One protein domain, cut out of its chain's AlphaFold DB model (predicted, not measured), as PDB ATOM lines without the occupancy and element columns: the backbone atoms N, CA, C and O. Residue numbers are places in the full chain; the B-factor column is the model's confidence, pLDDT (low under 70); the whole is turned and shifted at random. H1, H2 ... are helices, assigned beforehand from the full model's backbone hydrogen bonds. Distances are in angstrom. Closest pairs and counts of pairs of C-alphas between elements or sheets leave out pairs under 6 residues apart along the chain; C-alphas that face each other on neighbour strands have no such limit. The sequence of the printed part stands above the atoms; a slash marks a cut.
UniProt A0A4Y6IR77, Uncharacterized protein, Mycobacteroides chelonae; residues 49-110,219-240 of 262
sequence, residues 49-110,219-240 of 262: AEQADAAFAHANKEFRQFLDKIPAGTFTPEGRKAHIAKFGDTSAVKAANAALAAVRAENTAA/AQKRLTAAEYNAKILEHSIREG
ATOM      1  N   ALA A  49      -2.979  40.437  14.731       91.19
ATOM      2  CA  ALA A  49      -3.845  39.271  14.568       91.19
ATOM      3  C   ALA A  49      -4.141  38.946  13.094       91.19
ATOM      4  O   ALA A  49      -3.935  37.814  12.668       91.19
ATOM      5  N   GLU A  50      -4.563  39.936  12.303       91.69
ATOM      6  CA  GLU A  50      -4.842  39.748  10.869       91.69
ATOM      7  C   GLU A  50      -3.575  39.370  10.089       91.69
ATOM      8  O   GLU A  50      -3.613  38.529   9.189       91.69
ATOM      9  N   GLN A  51      -2.432  39.956  10.457       93.38
ATOM     10  CA  GLN A  51      -1.136  39.584   9.894       93.38
ATOM     11  C   GLN A  51      -0.761  38.140  10.239       93.38
ATOM     12  O   GLN A  51      -0.262  37.426   9.369       93.38
ATOM     13  N   ALA A  52      -1.026  37.692  11.471       94.50
ATOM     14  CA  ALA A  52      -0.791  36.315  11.892       94.50
ATOM     15  C   ALA A  52      -1.682  35.325  11.134       94.50
ATOM     16  O   ALA A  52      -1.154  34.368  10.567       94.50
ATOM     17  N   ASP A  53      -2.990  35.582  11.036       92.00
ATOM     18  CA  ASP A  53      -3.924  34.762  10.248       92.00
ATOM     19  C   ASP A  53      -3.442  34.595   8.802       92.00
ATOM     20  O   ASP A  53      -3.324  33.477   8.287       92.00
ATOM     21  N   ALA A  54      -3.101  35.713   8.155       93.62
ATOM     22  CA  ALA A  54      -2.625  35.717   6.780       93.62
ATOM     23  C   ALA A  54      -1.290  34.971   6.627       93.62
ATOM     24  O   ALA A  54      -1.121  34.202   5.677       93.62
ATOM     25  N   ALA A  55      -0.349  35.157   7.559       95.69
ATOM     26  CA  ALA A  55       0.955  34.502   7.522       95.69
ATOM     27  C   ALA A  55       0.849  32.982   7.730       95.69
ATOM     28  O   ALA A  55       1.473  32.229   6.979       95.69
ATOM     29  N   PHE A  56       0.028  32.511   8.678       95.94
ATOM     30  CA  PHE A  56      -0.200  31.076   8.892       95.94
ATOM     31  C   PHE A  56      -0.887  30.427   7.686       95.94
ATOM     32  O   PHE A  56      -0.427  29.391   7.193       95.94
ATOM     33  N   ALA A  57      -1.948  31.051   7.162       94.69
ATOM     34  CA  ALA A  57      -2.646  30.560   5.978       94.69
ATOM     35  C   ALA A  57      -1.714  30.488   4.757       94.69
ATOM     36  O   ALA A  57      -1.719  29.489   4.032       94.69
ATOM     37  N   HIS A  58      -0.878  31.512   4.560       94.88
ATOM     38  CA  HIS A  58       0.108  31.546   3.486       94.88
ATOM     39  C   HIS A  58       1.174  30.458   3.642       94.88
ATOM     40  O   HIS A  58       1.408  29.703   2.702       94.88
ATOM     41  N   ALA A  59       1.779  30.324   4.825       95.81
ATOM     42  CA  ALA A  59       2.797  29.307   5.079       95.81
ATOM     43  C   ALA A  59       2.271  27.888   4.822       95.81
ATOM     44  O   ALA A  59       2.950  27.089   4.183       95.81
ATOM     45  N   ASN A  60       1.037  27.587   5.231       96.56
ATOM     46  CA  ASN A  60       0.416  26.292   4.954       96.56
ATOM     47  C   ASN A  60       0.074  26.090   3.471       96.56
ATOM     48  O   ASN A  60       0.178  24.977   2.961       96.56
ATOM     49  N   LYS A  61      -0.327  27.149   2.755       95.31
ATOM     50  CA  LYS A  61      -0.547  27.081   1.302       95.31
ATOM     51  C   LYS A  61       0.755  26.757   0.568       95.31
ATOM     52  O   LYS A  61       0.769  25.839  -0.247       95.31
ATOM     53  N   GLU A  62       1.831  27.472   0.878       94.75
ATOM     54  CA  GLU A  62       3.165  27.207   0.326       94.75
ATOM     55  C   GLU A  62       3.643  25.799   0.694       94.75
ATOM     56  O   GLU A  62       4.219  25.099  -0.134       94.75
ATOM     57  N   PHE A  63       3.337  25.339   1.911       95.56
ATOM     58  CA  PHE A  63       3.676  23.992   2.350       95.56
ATOM     59  C   PHE A  63       2.958  22.913   1.533       95.56
ATOM     60  O   PHE A  63       3.596  21.963   1.088       95.56
ATOM     61  N   ARG A  64       1.656  23.078   1.262       94.56
ATOM     62  CA  ARG A  64       0.902  22.190   0.358       94.56
ATOM     63  C   ARG A  64       1.547  22.130  -1.024       94.56
ATOM     64  O   ARG A  64       1.858  21.047  -1.502       94.56
ATOM     65  N   GLN A  65       1.825  23.293  -1.614       92.81
ATOM     66  CA  GLN A  65       2.464  23.373  -2.929       92.81
ATOM     67  C   GLN A  65       3.857  22.740  -2.945       92.81
ATOM     68  O   GLN A  65       4.261  22.165  -3.952       92.81
ATOM     69  N   PHE A  66       4.606  22.861  -1.851       92.31
ATOM     70  CA  PHE A  66       5.892  22.201  -1.695       92.31
ATOM     71  C   PHE A  66       5.738  20.677  -1.649       92.31
ATOM     72  O   PHE A  66       6.450  19.988  -2.373       92.31
ATOM     73  N   LEU A  67       4.785  20.147  -0.875       92.12
ATOM     74  CA  LEU A  67       4.522  18.706  -0.813       92.12
ATOM     75  C   LEU A  67       4.087  18.128  -2.166       92.12
ATOM     76  O   LEU A  67       4.551  17.046  -2.521       92.12
ATOM     77  N   ASP A  68       3.270  18.857  -2.930       90.25
ATOM     78  CA  ASP A  68       2.805  18.447  -4.266       90.25
ATOM     79  C   ASP A  68       3.951  18.360  -5.293       90.25
ATOM     80  O   ASP A  68       3.860  17.625  -6.275       90.25
ATOM     81  N   LYS A  69       5.049  19.096  -5.070       89.19
ATOM     82  CA  LYS A  69       6.246  19.077  -5.927       89.19
ATOM     83  C   LYS A  69       7.208  17.934  -5.605       89.19
ATOM     84  O   LYS A  69       8.140  17.722  -6.376       89.19
ATOM     85  N   ILE A  70       7.024  17.221  -4.492       86.81
ATOM     86  CA  ILE A  70       7.878  16.087  -4.119       86.81
ATOM     87  C   ILE A  70       7.437  14.866  -4.942       86.81
ATOM     88  O   ILE A  70       6.358  14.330  -4.678       86.81
ATOM     89  N   PRO A  71       8.242  14.378  -5.903       82.44
ATOM     90  CA  PRO A  71       7.832  13.253  -6.731       82.44
ATOM     91  C   PRO A  71       7.798  11.953  -5.914       82.44
ATOM     92  O   PRO A  71       8.591  11.737  -4.989       82.44
ATOM     93  N   ALA A  72       6.860  11.066  -6.254       78.44
ATOM     94  CA  ALA A  72       6.752   9.759  -5.616       78.44
ATOM     95  C   ALA A  72       7.987   8.897  -5.934       78.44
ATOM     96  O   ALA A  72       8.440   8.843  -7.075       78.44
ATOM     97  N   GLY A  73       8.532   8.215  -4.924       76.62
ATOM     98  CA  GLY A  73       9.675   7.308  -5.088       76.62
ATOM     99  C   GLY A  73      11.053   7.979  -5.192       76.62
ATOM    100  O   GLY A  73      12.049   7.267  -5.264       76.62
ATOM    101  N   THR A  74      11.149   9.316  -5.157       78.50
ATOM    102  CA  THR A  74      12.441  10.035  -5.228       78.50
ATOM    103  C   THR A  74      13.263   9.935  -3.943       78.50
ATOM    104  O   THR A  74      14.487   9.999  -3.986       78.50
ATOM    105  N   PHE A  75      12.609   9.780  -2.793       81.25
ATOM    106  CA  PHE A  75      13.261   9.783  -1.487       81.25
ATOM    107  C   PHE A  75      12.968   8.497  -0.716       81.25
ATOM    108  O   PHE A  75      11.852   7.976  -0.771       81.25
ATOM    109  N   THR A  76      13.937   8.046   0.087       88.31
ATOM    110  CA  THR A  76      13.650   7.125   1.198       88.31
ATOM    111  C   THR A  76      12.698   7.799   2.196       88.31
ATOM    112  O   THR A  76      12.629   9.035   2.231       88.31
ATOM    113  N   PRO A  77      11.967   7.044   3.034       86.56
ATOM    114  CA  PRO A  77      11.102   7.634   4.058       86.56
ATOM    115  C   PRO A  77      11.823   8.671   4.940       86.56
ATOM    116  O   PRO A  77      11.309   9.768   5.170       86.56
ATOM    117  N   GLU A  78      13.050   8.371   5.363       87.06
ATOM    118  CA  GLU A  78      13.892   9.242   6.186       87.06
ATOM    119  C   GLU A  78      14.371  10.466   5.399       87.06
ATOM    120  O   GLU A  78      14.304  11.592   5.897       87.06
ATOM    121  N   GLY A  79      14.796  10.267   4.146       87.69
ATOM    122  CA  GLY A  79      15.223  11.345   3.255       87.69
ATOM    123  C   GLY A  79      14.089  12.323   2.954       87.69
ATOM    124  O   GLY A  79      14.296  13.537   2.970       87.69
ATOM    125  N   ARG A  80      12.863  11.813   2.777       87.44
ATOM    126  CA  ARG A  80      11.660  12.630   2.582       87.44
ATOM    127  C   ARG A  80      11.378  13.472   3.819       87.44
ATOM    128  O   ARG A  80      11.149  14.670   3.696       87.44
ATOM    129  N   LYS A  81      11.434  12.871   5.011       89.50
ATOM    130  CA  LYS A  81      11.222  13.584   6.277       89.50
ATOM    131  C   LYS A  81      12.267  14.684   6.491       89.50
ATOM    132  O   LYS A  81      11.905  15.804   6.845       89.50
ATOM    133  N   ALA A  82      13.539  14.398   6.215       89.38
ATOM    134  CA  ALA A  82      14.615  15.386   6.295       89.38
ATOM    135  C   ALA A  82      14.442  16.522   5.273       89.38
ATOM    136  O   ALA A  82      14.699  17.681   5.590       89.38
ATOM    137  N   HIS A  83      13.975  16.214   4.059       88.94
ATOM    138  CA  HIS A  83      13.694  17.220   3.037       88.94
ATOM    139  C   HIS A  83      12.517  18.122   3.431       88.94
ATOM    140  O   HIS A  83      12.608  19.341   3.308       88.94
ATOM    141  N   ILE A  84      11.448  17.539   3.979       92.88
ATOM    142  CA  ILE A  84      10.286  18.278   4.480       92.88
ATOM    143  C   ILE A  84      10.665  19.194   5.647       92.88
ATOM    144  O   ILE A  84      10.222  20.341   5.686       92.88
ATOM    145  N   ALA A  85      11.527  18.737   6.561       92.56
ATOM    146  CA  ALA A  85      11.974  19.536   7.702       92.56
ATOM    147  C   ALA A  85      12.637  20.862   7.285       92.56
ATOM    148  O   ALA A  85      12.441  21.873   7.957       92.56
ATOM    149  N   LYS A  86      13.329  20.900   6.134       92.75
ATOM    150  CA  LYS A  86      13.931  22.132   5.584       92.75
ATOM    151  C   LYS A  86      12.897  23.223   5.277       92.75
ATOM    152  O   LYS A  86      13.254  24.396   5.210       92.75
ATOM    153  N   PHE A  87      11.617  22.872   5.112       94.06
ATOM    154  CA  PHE A  87      10.549  23.859   4.939       94.06
ATOM    155  C   PHE A  87      10.389  24.764   6.170       94.06
ATOM    156  O   PHE A  87      10.042  25.938   6.023       94.06
ATOM    157  N   GLY A  88      10.709  24.257   7.366       93.75
ATOM    158  CA  GLY A  88      10.692  25.025   8.613       93.75
ATOM    159  C   GLY A  88      11.589  26.269   8.591       93.75
ATOM    160  O   GLY A  88      11.290  27.251   9.264       93.75
ATOM    161  N   ASP A  89      12.631  26.278   7.754       94.44
ATOM    162  CA  ASP A  89      13.600  27.379   7.662       94.44
ATOM    163  C   ASP A  89      13.260  28.425   6.583       94.44
ATOM    164  O   ASP A  89      14.001  29.402   6.387       94.44
ATOM    165  N   THR A  90      12.141  28.245   5.875       95.31
ATOM    166  CA  THR A  90      11.714  29.124   4.777       95.31
ATOM    167  C   THR A  90      11.251  30.499   5.255       95.31
ATOM    168  O   THR A  90      10.864  30.703   6.410       95.31
ATOM    169  N   SER A  91      11.240  31.471   4.338       95.38
ATOM    170  CA  SER A  91      10.752  32.824   4.626       95.38
ATOM    171  C   SER A  91       9.268  32.844   5.004       95.38
ATOM    172  O   SER A  91       8.869  33.680   5.811       95.38
ATOM    173  N   ALA A  92       8.461  31.916   4.481       93.06
ATOM    174  CA  ALA A  92       7.054  31.778   4.853       93.06
ATOM    175  C   ALA A  92       6.874  31.405   6.337       93.06
ATOM    176  O   ALA A  92       6.110  32.057   7.048       93.06
ATOM    177  N   VAL A  93       7.621  30.407   6.831       96.25
ATOM    178  CA  VAL A  93       7.566  29.992   8.245       96.25
ATOM    179  C   VAL A  93       8.153  31.069   9.159       96.25
ATOM    180  O   VAL A  93       7.570  31.394  10.192       96.25
ATOM    181  N   LYS A  94       9.254  31.711   8.748       96.38
ATOM    182  CA  LYS A  94       9.824  32.855   9.477       96.38
ATOM    183  C   LYS A  94       8.837  34.018   9.601       96.38
ATOM    184  O   LYS A  94       8.749  34.613  10.672       96.38
ATOM    185  N   ALA A  95       8.065  34.314   8.553       94.75
ATOM    186  CA  ALA A  95       7.023  35.339   8.596       94.75
ATOM    187  C   ALA A  95       5.885  34.972   9.563       94.75
ATOM    188  O   ALA A  95       5.450  35.825  10.334       94.75
ATOM    189  N   ALA A  96       5.451  33.707   9.587       96.00
ATOM    190  CA  ALA A  96       4.466  33.224  10.557       96.00
ATOM    191  C   ALA A  96       4.969  33.354  12.010       96.00
ATOM    192  O   ALA A  96       4.250  33.851  12.877       96.00
ATOM    193  N   ASN A  97       6.234  33.005  12.266       97.19
ATOM    194  CA  ASN A  97       6.861  33.170  13.582       97.19
ATOM    195  C   ASN A  97       6.986  34.647  13.992       97.19
ATOM    196  O   ASN A  97       6.726  34.992  15.146       97.19
ATOM    197  N   ALA A  98       7.346  35.529  13.057       96.62
ATOM    198  CA  ALA A  98       7.398  36.968  13.302       96.62
ATOM    199  C   ALA A  98       6.007  37.542  13.627       96.62
ATOM    200  O   ALA A  98       5.872  38.345  14.550       96.62
ATOM    201  N   ALA A  99       4.964  37.088  12.928       95.69
ATOM    202  CA  ALA A  99       3.594  37.504  13.204       95.69
ATOM    203  C   ALA A  99       3.104  37.013  14.580       95.69
ATOM    204  O   ALA A  99       2.498  37.783  15.323       95.69
ATOM    205  N   LEU A 100       3.448  35.783  14.989       97.38
ATOM    206  CA  LEU A 100       3.186  35.306  16.354       97.38
ATOM    207  C   LEU A 100       3.875  36.185  17.410       97.38
ATOM    208  O   LEU A 100       3.271  36.523  18.429       97.38
ATOM    209  N   ALA A 101       5.133  36.569  17.178       97.94
ATOM    210  CA  ALA A 101       5.857  37.458  18.082       97.94
ATOM    211  C   ALA A 101       5.174  38.834  18.205       97.94
ATOM    212  O   ALA A 101       5.080  39.371  19.310       97.94
ATOM    213  N   ALA A 102       4.628  39.370  17.109       96.75
ATOM    214  CA  ALA A 102       3.852  40.607  17.132       96.75
ATOM    215  C   ALA A 102       2.561  40.476  17.967       96.75
ATOM    216  O   ALA A 102       2.261  41.365  18.763       96.75
ATOM    217  N   VAL A 103       1.837  39.354  17.864       97.19
ATOM    218  CA  VAL A 103       0.643  39.090  18.694       97.19
ATOM    219  C   VAL A 103       1.005  38.965  20.182       97.19
ATOM    220  O   VAL A 103       0.305  39.510  21.037       97.19
ATOM    221  N   ARG A 104       2.129  38.315  20.517       98.31
ATOM    222  CA  ARG A 104       2.656  38.264  21.899       98.31
ATOM    223  C   ARG A 104       2.984  39.650  22.446       98.31
ATOM    224  O   ARG A 104       2.664  39.947  23.599       98.31
ATOM    225  N   ALA A 105       3.592  40.503  21.625       97.88
ATOM    226  CA  ALA A 105       3.885  41.882  21.998       97.88
ATOM    227  C   ALA A 105       2.597  42.697  22.219       97.88
ATOM    228  O   ALA A 105       2.510  43.440  23.194       97.88
ATOM    229  N   GLU A 106       1.576  42.517  21.372       96.75
ATOM    230  CA  GLU A 106       0.262  43.153  21.547       96.75
ATOM    231  C   GLU A 106      -0.404  42.731  22.866       96.75
ATOM    232  O   GLU A 106      -0.884  43.588  23.608       96.75
ATOM    233  N   ASN A 107      -0.399  41.433  23.186       97.75
ATOM    234  CA  ASN A 107      -0.915  40.921  24.456       97.75
ATOM    235  C   ASN A 107      -0.148  41.498  25.655       97.75
ATOM    236  O   ASN A 107      -0.773  42.038  26.562       97.75
ATOM    237  N   THR A 108       1.185  41.495  25.608       98.19
ATOM    238  CA  THR A 108       2.025  42.076  26.669       98.19
ATOM    239  C   THR A 108       1.709  43.559  26.890       98.19
ATOM    240  O   THR A 108       1.566  44.010  28.025       98.19
ATOM    241  N   ALA A 109       1.547  44.327  25.810       97.38
ATOM    242  CA  ALA A 109       1.183  45.740  25.891       97.38
ATOM    243  C   ALA A 109      -0.233  45.950  26.457       97.38
ATOM    244  O   ALA A 109      -0.461  46.896  27.213       97.38
ATOM    245  N   ALA A 110      -1.187  45.082  26.110       97.50
ATOM    246  CA  ALA A 110      -2.549  45.143  26.630       97.50
ATOM    247  C   ALA A 110      -2.618  44.788  28.127       97.50
ATOM    248  O   ALA A 110      -3.303  45.478  28.879       97.50
ATOM    249  N   ALA A 219      -6.876  40.613  23.435       94.88
ATOM    250  CA  ALA A 219      -5.504  40.307  23.047       94.88
ATOM    251  C   ALA A 219      -5.075  38.902  23.498       94.88
ATOM    252  O   ALA A 219      -4.412  38.198  22.743       94.88
ATOM    253  N   GLN A 220      -5.495  38.453  24.685       95.94
ATOM    254  CA  GLN A 220      -5.254  37.086  25.153       95.94
ATOM    255  C   GLN A 220      -5.937  36.046  24.261       95.94
ATOM    256  O   GLN A 220      -5.309  35.055  23.902       95.94
ATOM    257  N   LYS A 221      -7.191  36.272  23.852       91.81
ATOM    258  CA  LYS A 221      -7.898  35.367  22.925       91.81
ATOM    259  C   LYS A 221      -7.164  35.236  21.589       91.81
ATOM    260  O   LYS A 221      -6.966  34.120  21.111       91.81
ATOM    261  N   ARG A 222      -6.712  36.364  21.030       93.44
ATOM    262  CA  ARG A 222      -5.895  36.396  19.805       93.44
ATOM    263  C   ARG A 222      -4.589  35.631  19.989       93.44
ATOM    264  O   ARG A 222      -4.242  34.800  19.154       93.44
ATOM    265  N   LEU A 223      -3.886  35.869  21.098       95.81
ATOM    266  CA  LEU A 223      -2.651  35.158  21.412       95.81
ATOM    267  C   LEU A 223      -2.874  33.648  21.455       95.81
ATOM    268  O   LEU A 223      -2.146  32.915  20.792       95.81
ATOM    269  N   THR A 224      -3.904  33.178  22.156       94.38
ATOM    270  CA  THR A 224      -4.135  31.739  22.273       94.38
ATOM    271  C   THR A 224      -4.456  31.085  20.925       94.38
ATOM    272  O   THR A 224      -3.952  29.998  20.637       94.38
ATOM    273  N   ALA A 225      -5.239  31.744  20.064       93.19
ATOM    274  CA  ALA A 225      -5.500  31.260  18.708       93.19
ATOM    275  C   ALA A 225      -4.226  31.241  17.840       93.19
ATOM    276  O   ALA A 225      -3.959  30.253  17.154       93.19
ATOM    277  N   ALA A 226      -3.397  32.287  17.914       95.75
ATOM    278  CA  ALA A 226      -2.137  32.361  17.177       95.75
ATOM    279  C   ALA A 226      -1.130  31.294  17.645       95.75
ATOM    280  O   ALA A 226      -0.464  30.668  16.822       95.75
ATOM    281  N   GLU A 227      -1.040  31.035  18.952       96.62
ATOM    282  CA  GLU A 227      -0.186  29.979  19.506       96.62
ATOM    283  C   GLU A 227      -0.663  28.582  19.126       96.62
ATOM    284  O   GLU A 227       0.164  27.714  18.834       96.62
ATOM    285  N   TYR A 228      -1.979  28.364  19.096       95.44
ATOM    286  CA  TYR A 228      -2.539  27.139  18.543       95.44
ATOM    287  C   TYR A 228      -2.100  26.982  17.084       95.44
ATOM    288  O   TYR A 228      -1.439  25.995  16.766       95.44
ATOM    289  N   ASN A 229      -2.367  27.979  16.232       95.69
ATOM    290  CA  ASN A 229      -2.033  27.958  14.805       95.69
ATOM    291  C   ASN A 229      -0.536  27.723  14.536       95.69
ATOM    292  O   ASN A 229      -0.182  26.978  13.621       95.69
ATOM    293  N   ALA A 230       0.349  28.287  15.358       96.69
ATOM    294  CA  ALA A 230       1.781  28.025  15.270       96.69
ATOM    295  C   ALA A 230       2.124  26.557  15.567       96.69
ATOM    296  O   ALA A 230       2.834  25.925  14.786       96.69
ATOM    297  N   LYS A 231       1.568  25.987  16.647       96.62
ATOM    298  CA  LYS A 231       1.789  24.579  17.021       96.62
ATOM    299  C   LYS A 231       1.275  23.614  15.955       96.62
ATOM    300  O   LYS A 231       1.963  22.651  15.623       96.62
ATOM    301  N   ILE A 232       0.081  23.856  15.404       95.31
ATOM    302  CA  ILE A 232      -0.455  23.012  14.328       95.31
ATOM    303  C   ILE A 232       0.340  23.183  13.024       95.31
ATOM    304  O   ILE A 232       0.570  22.182  12.351       95.31
ATOM    305  N   LEU A 233       0.841  24.380  12.688       95.75
ATOM    306  CA  LEU A 233       1.742  24.550  11.538       95.75
ATOM    307  C   LEU A 233       3.052  23.765  11.734       95.75
ATOM    308  O   LEU A 233       3.447  23.010  10.847       95.75
ATOM    309  N   GLU A 234       3.698  23.878  12.894       96.25
ATOM    310  CA  GLU A 234       4.922  23.132  13.216       96.25
ATOM    311  C   GLU A 234       4.697  21.614  13.144       96.25
ATOM    312  O   GLU A 234       5.463  20.889  12.504       96.25
ATOM    313  N   HIS A 235       3.597  21.134  13.730       95.81
ATOM    314  CA  HIS A 235       3.197  19.734  13.645       95.81
ATOM    315  C   HIS A 235       2.972  19.299  12.192       95.81
ATOM    316  O   HIS A 235       3.465  18.253  11.779       95.81
ATOM    317  N   SER A 236       2.294  20.120  11.388       94.88
ATOM    318  CA  SER A 236       2.008  19.828   9.981       94.88
ATOM    319  C   SER A 236       3.284  19.652   9.152       94.88
ATOM    320  O   SER A 236       3.400  18.693   8.383       94.88
ATOM    321  N   ILE A 237       4.284  20.512   9.383       95.19
ATOM    322  CA  ILE A 237       5.610  20.421   8.769       95.19
ATOM    323  C   ILE A 237       6.311  19.143   9.223       95.19
ATOM    324  O   ILE A 237       6.795  18.379   8.392       95.19
ATOM    325  N   ARG A 238       6.317  18.853  10.526       94.50
ATOM    326  CA  ARG A 238       6.982  17.665  11.075       94.50
ATOM    327  C   ARG A 238       6.402  16.349  10.548       94.50
ATOM    328  O   ARG A 238       7.162  15.420  10.274       94.50
ATOM    329  N   GLU A 239       5.079  16.270  10.417       93.19
ATOM    330  CA  GLU A 239       4.382  15.072   9.933       93.19
ATOM    331  C   GLU A 239       4.295  15.002   8.399       93.19
ATOM    332  O   GLU A 239       3.858  13.988   7.851       93.19
ATOM    333  N   GLY A 240       4.688  16.061   7.680       92.75
ATOM    334  CA  GLY A 240       4.560  16.111   6.222       92.75
ATOM    335  C   GLY A 240       3.108  16.116   5.743       92.75
ATOM    336  O   GLY A 240       2.812  15.588   4.671       92.75
TER     337      GLY A 240
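What this domain is: This is residues 49 to 110 and 219 to 240 of the 262 residues of an uncharacterized protein of Mycobacteroides chelonae (UniProt A0A4Y6IR77). What shape do these atoms make? They make a rod-shaped bundle: H1, H3 and H4 run side by side as a triangle of long helices, and H2 goes on past the first end of H3 at an angle and packs on the last residues of H4. The link of residues 69 to 76 loops round that end of the rod from H1 to H2. What is it built of, and how large is it? The printed part has 84 residues with four named helices, H1 to H4 in chain order, and no named strand, and its class is all helix. It is only just loose, close to compact, with a radius of gyration of the C-alphas of 14.5 A and spans of 51 by 18 by 16 A.

Where its parts are: Where does the first helix run? H1 is residues 49 to 68, 28.9 A from first to last C-alpha, and C-alpha 49 stands at (-3.845, 39.271, 14.568). What follows it? H2 is residues 77 to 89, 20.2 A long, and H3 is residues 91 to 110, 28.5 A long, with C-alpha 110 at (-2.549, 45.143, 26.630). Where is the last helix? H4, the longest with 21 residues, is residues 219 to 239, 30.1 A long, and C-alpha 239 stands at (4.382, 15.072, 9.933).

How they stand to each other: Which helix is the hub? H4 touches the three others. It touches H1 at a shallow tilt of 10 degrees, the same way, with the closest C-alphas, those of Ala 49 and Arg 222, 6.3 A apart. It touches H3 at a shallow tilt of 23 degrees, opposite ways, with the closest C-alphas, those of Asn 107 and Ala 219, 4.8 A apart. How does H2 stand? H4 touches H2 with residues 234 to 239 alone, at 32 degrees, a shallow tilt only just short of steep, opposite ways; the closest C-alphas, those of Ala 85 and Arg 238, are 6.3 A apart. H2 and H3 are close but not clearly touching, at a steep tilt of 50 degrees. How do H1 and H3 meet? They touch at a shallow tilt of 20 degrees, opposite ways, with the closest C-alphas, those of Ala 52 and Ala 99, 4.7 A apart. What do the backbones show? In H1, H3 and H4 every O i to N i+4 pair is within hydrogen-bond range, and in H2 5 of 9 are.

The domain as a whole: How far does it reach? The two C-alphas farthest apart, those of Gly 73 and Ala 110, are 50.9 A apart. Is there a cut? Residues 111 to 218 are not printed, and C-alphas 110 and 219 are 6.7 A apart across the cut. What of links and confidence? The link H2 to H3 is tight and the link H1 to H2 is short; the mean pLDDT of the printed part is 93.3, and no printed residue is under 70.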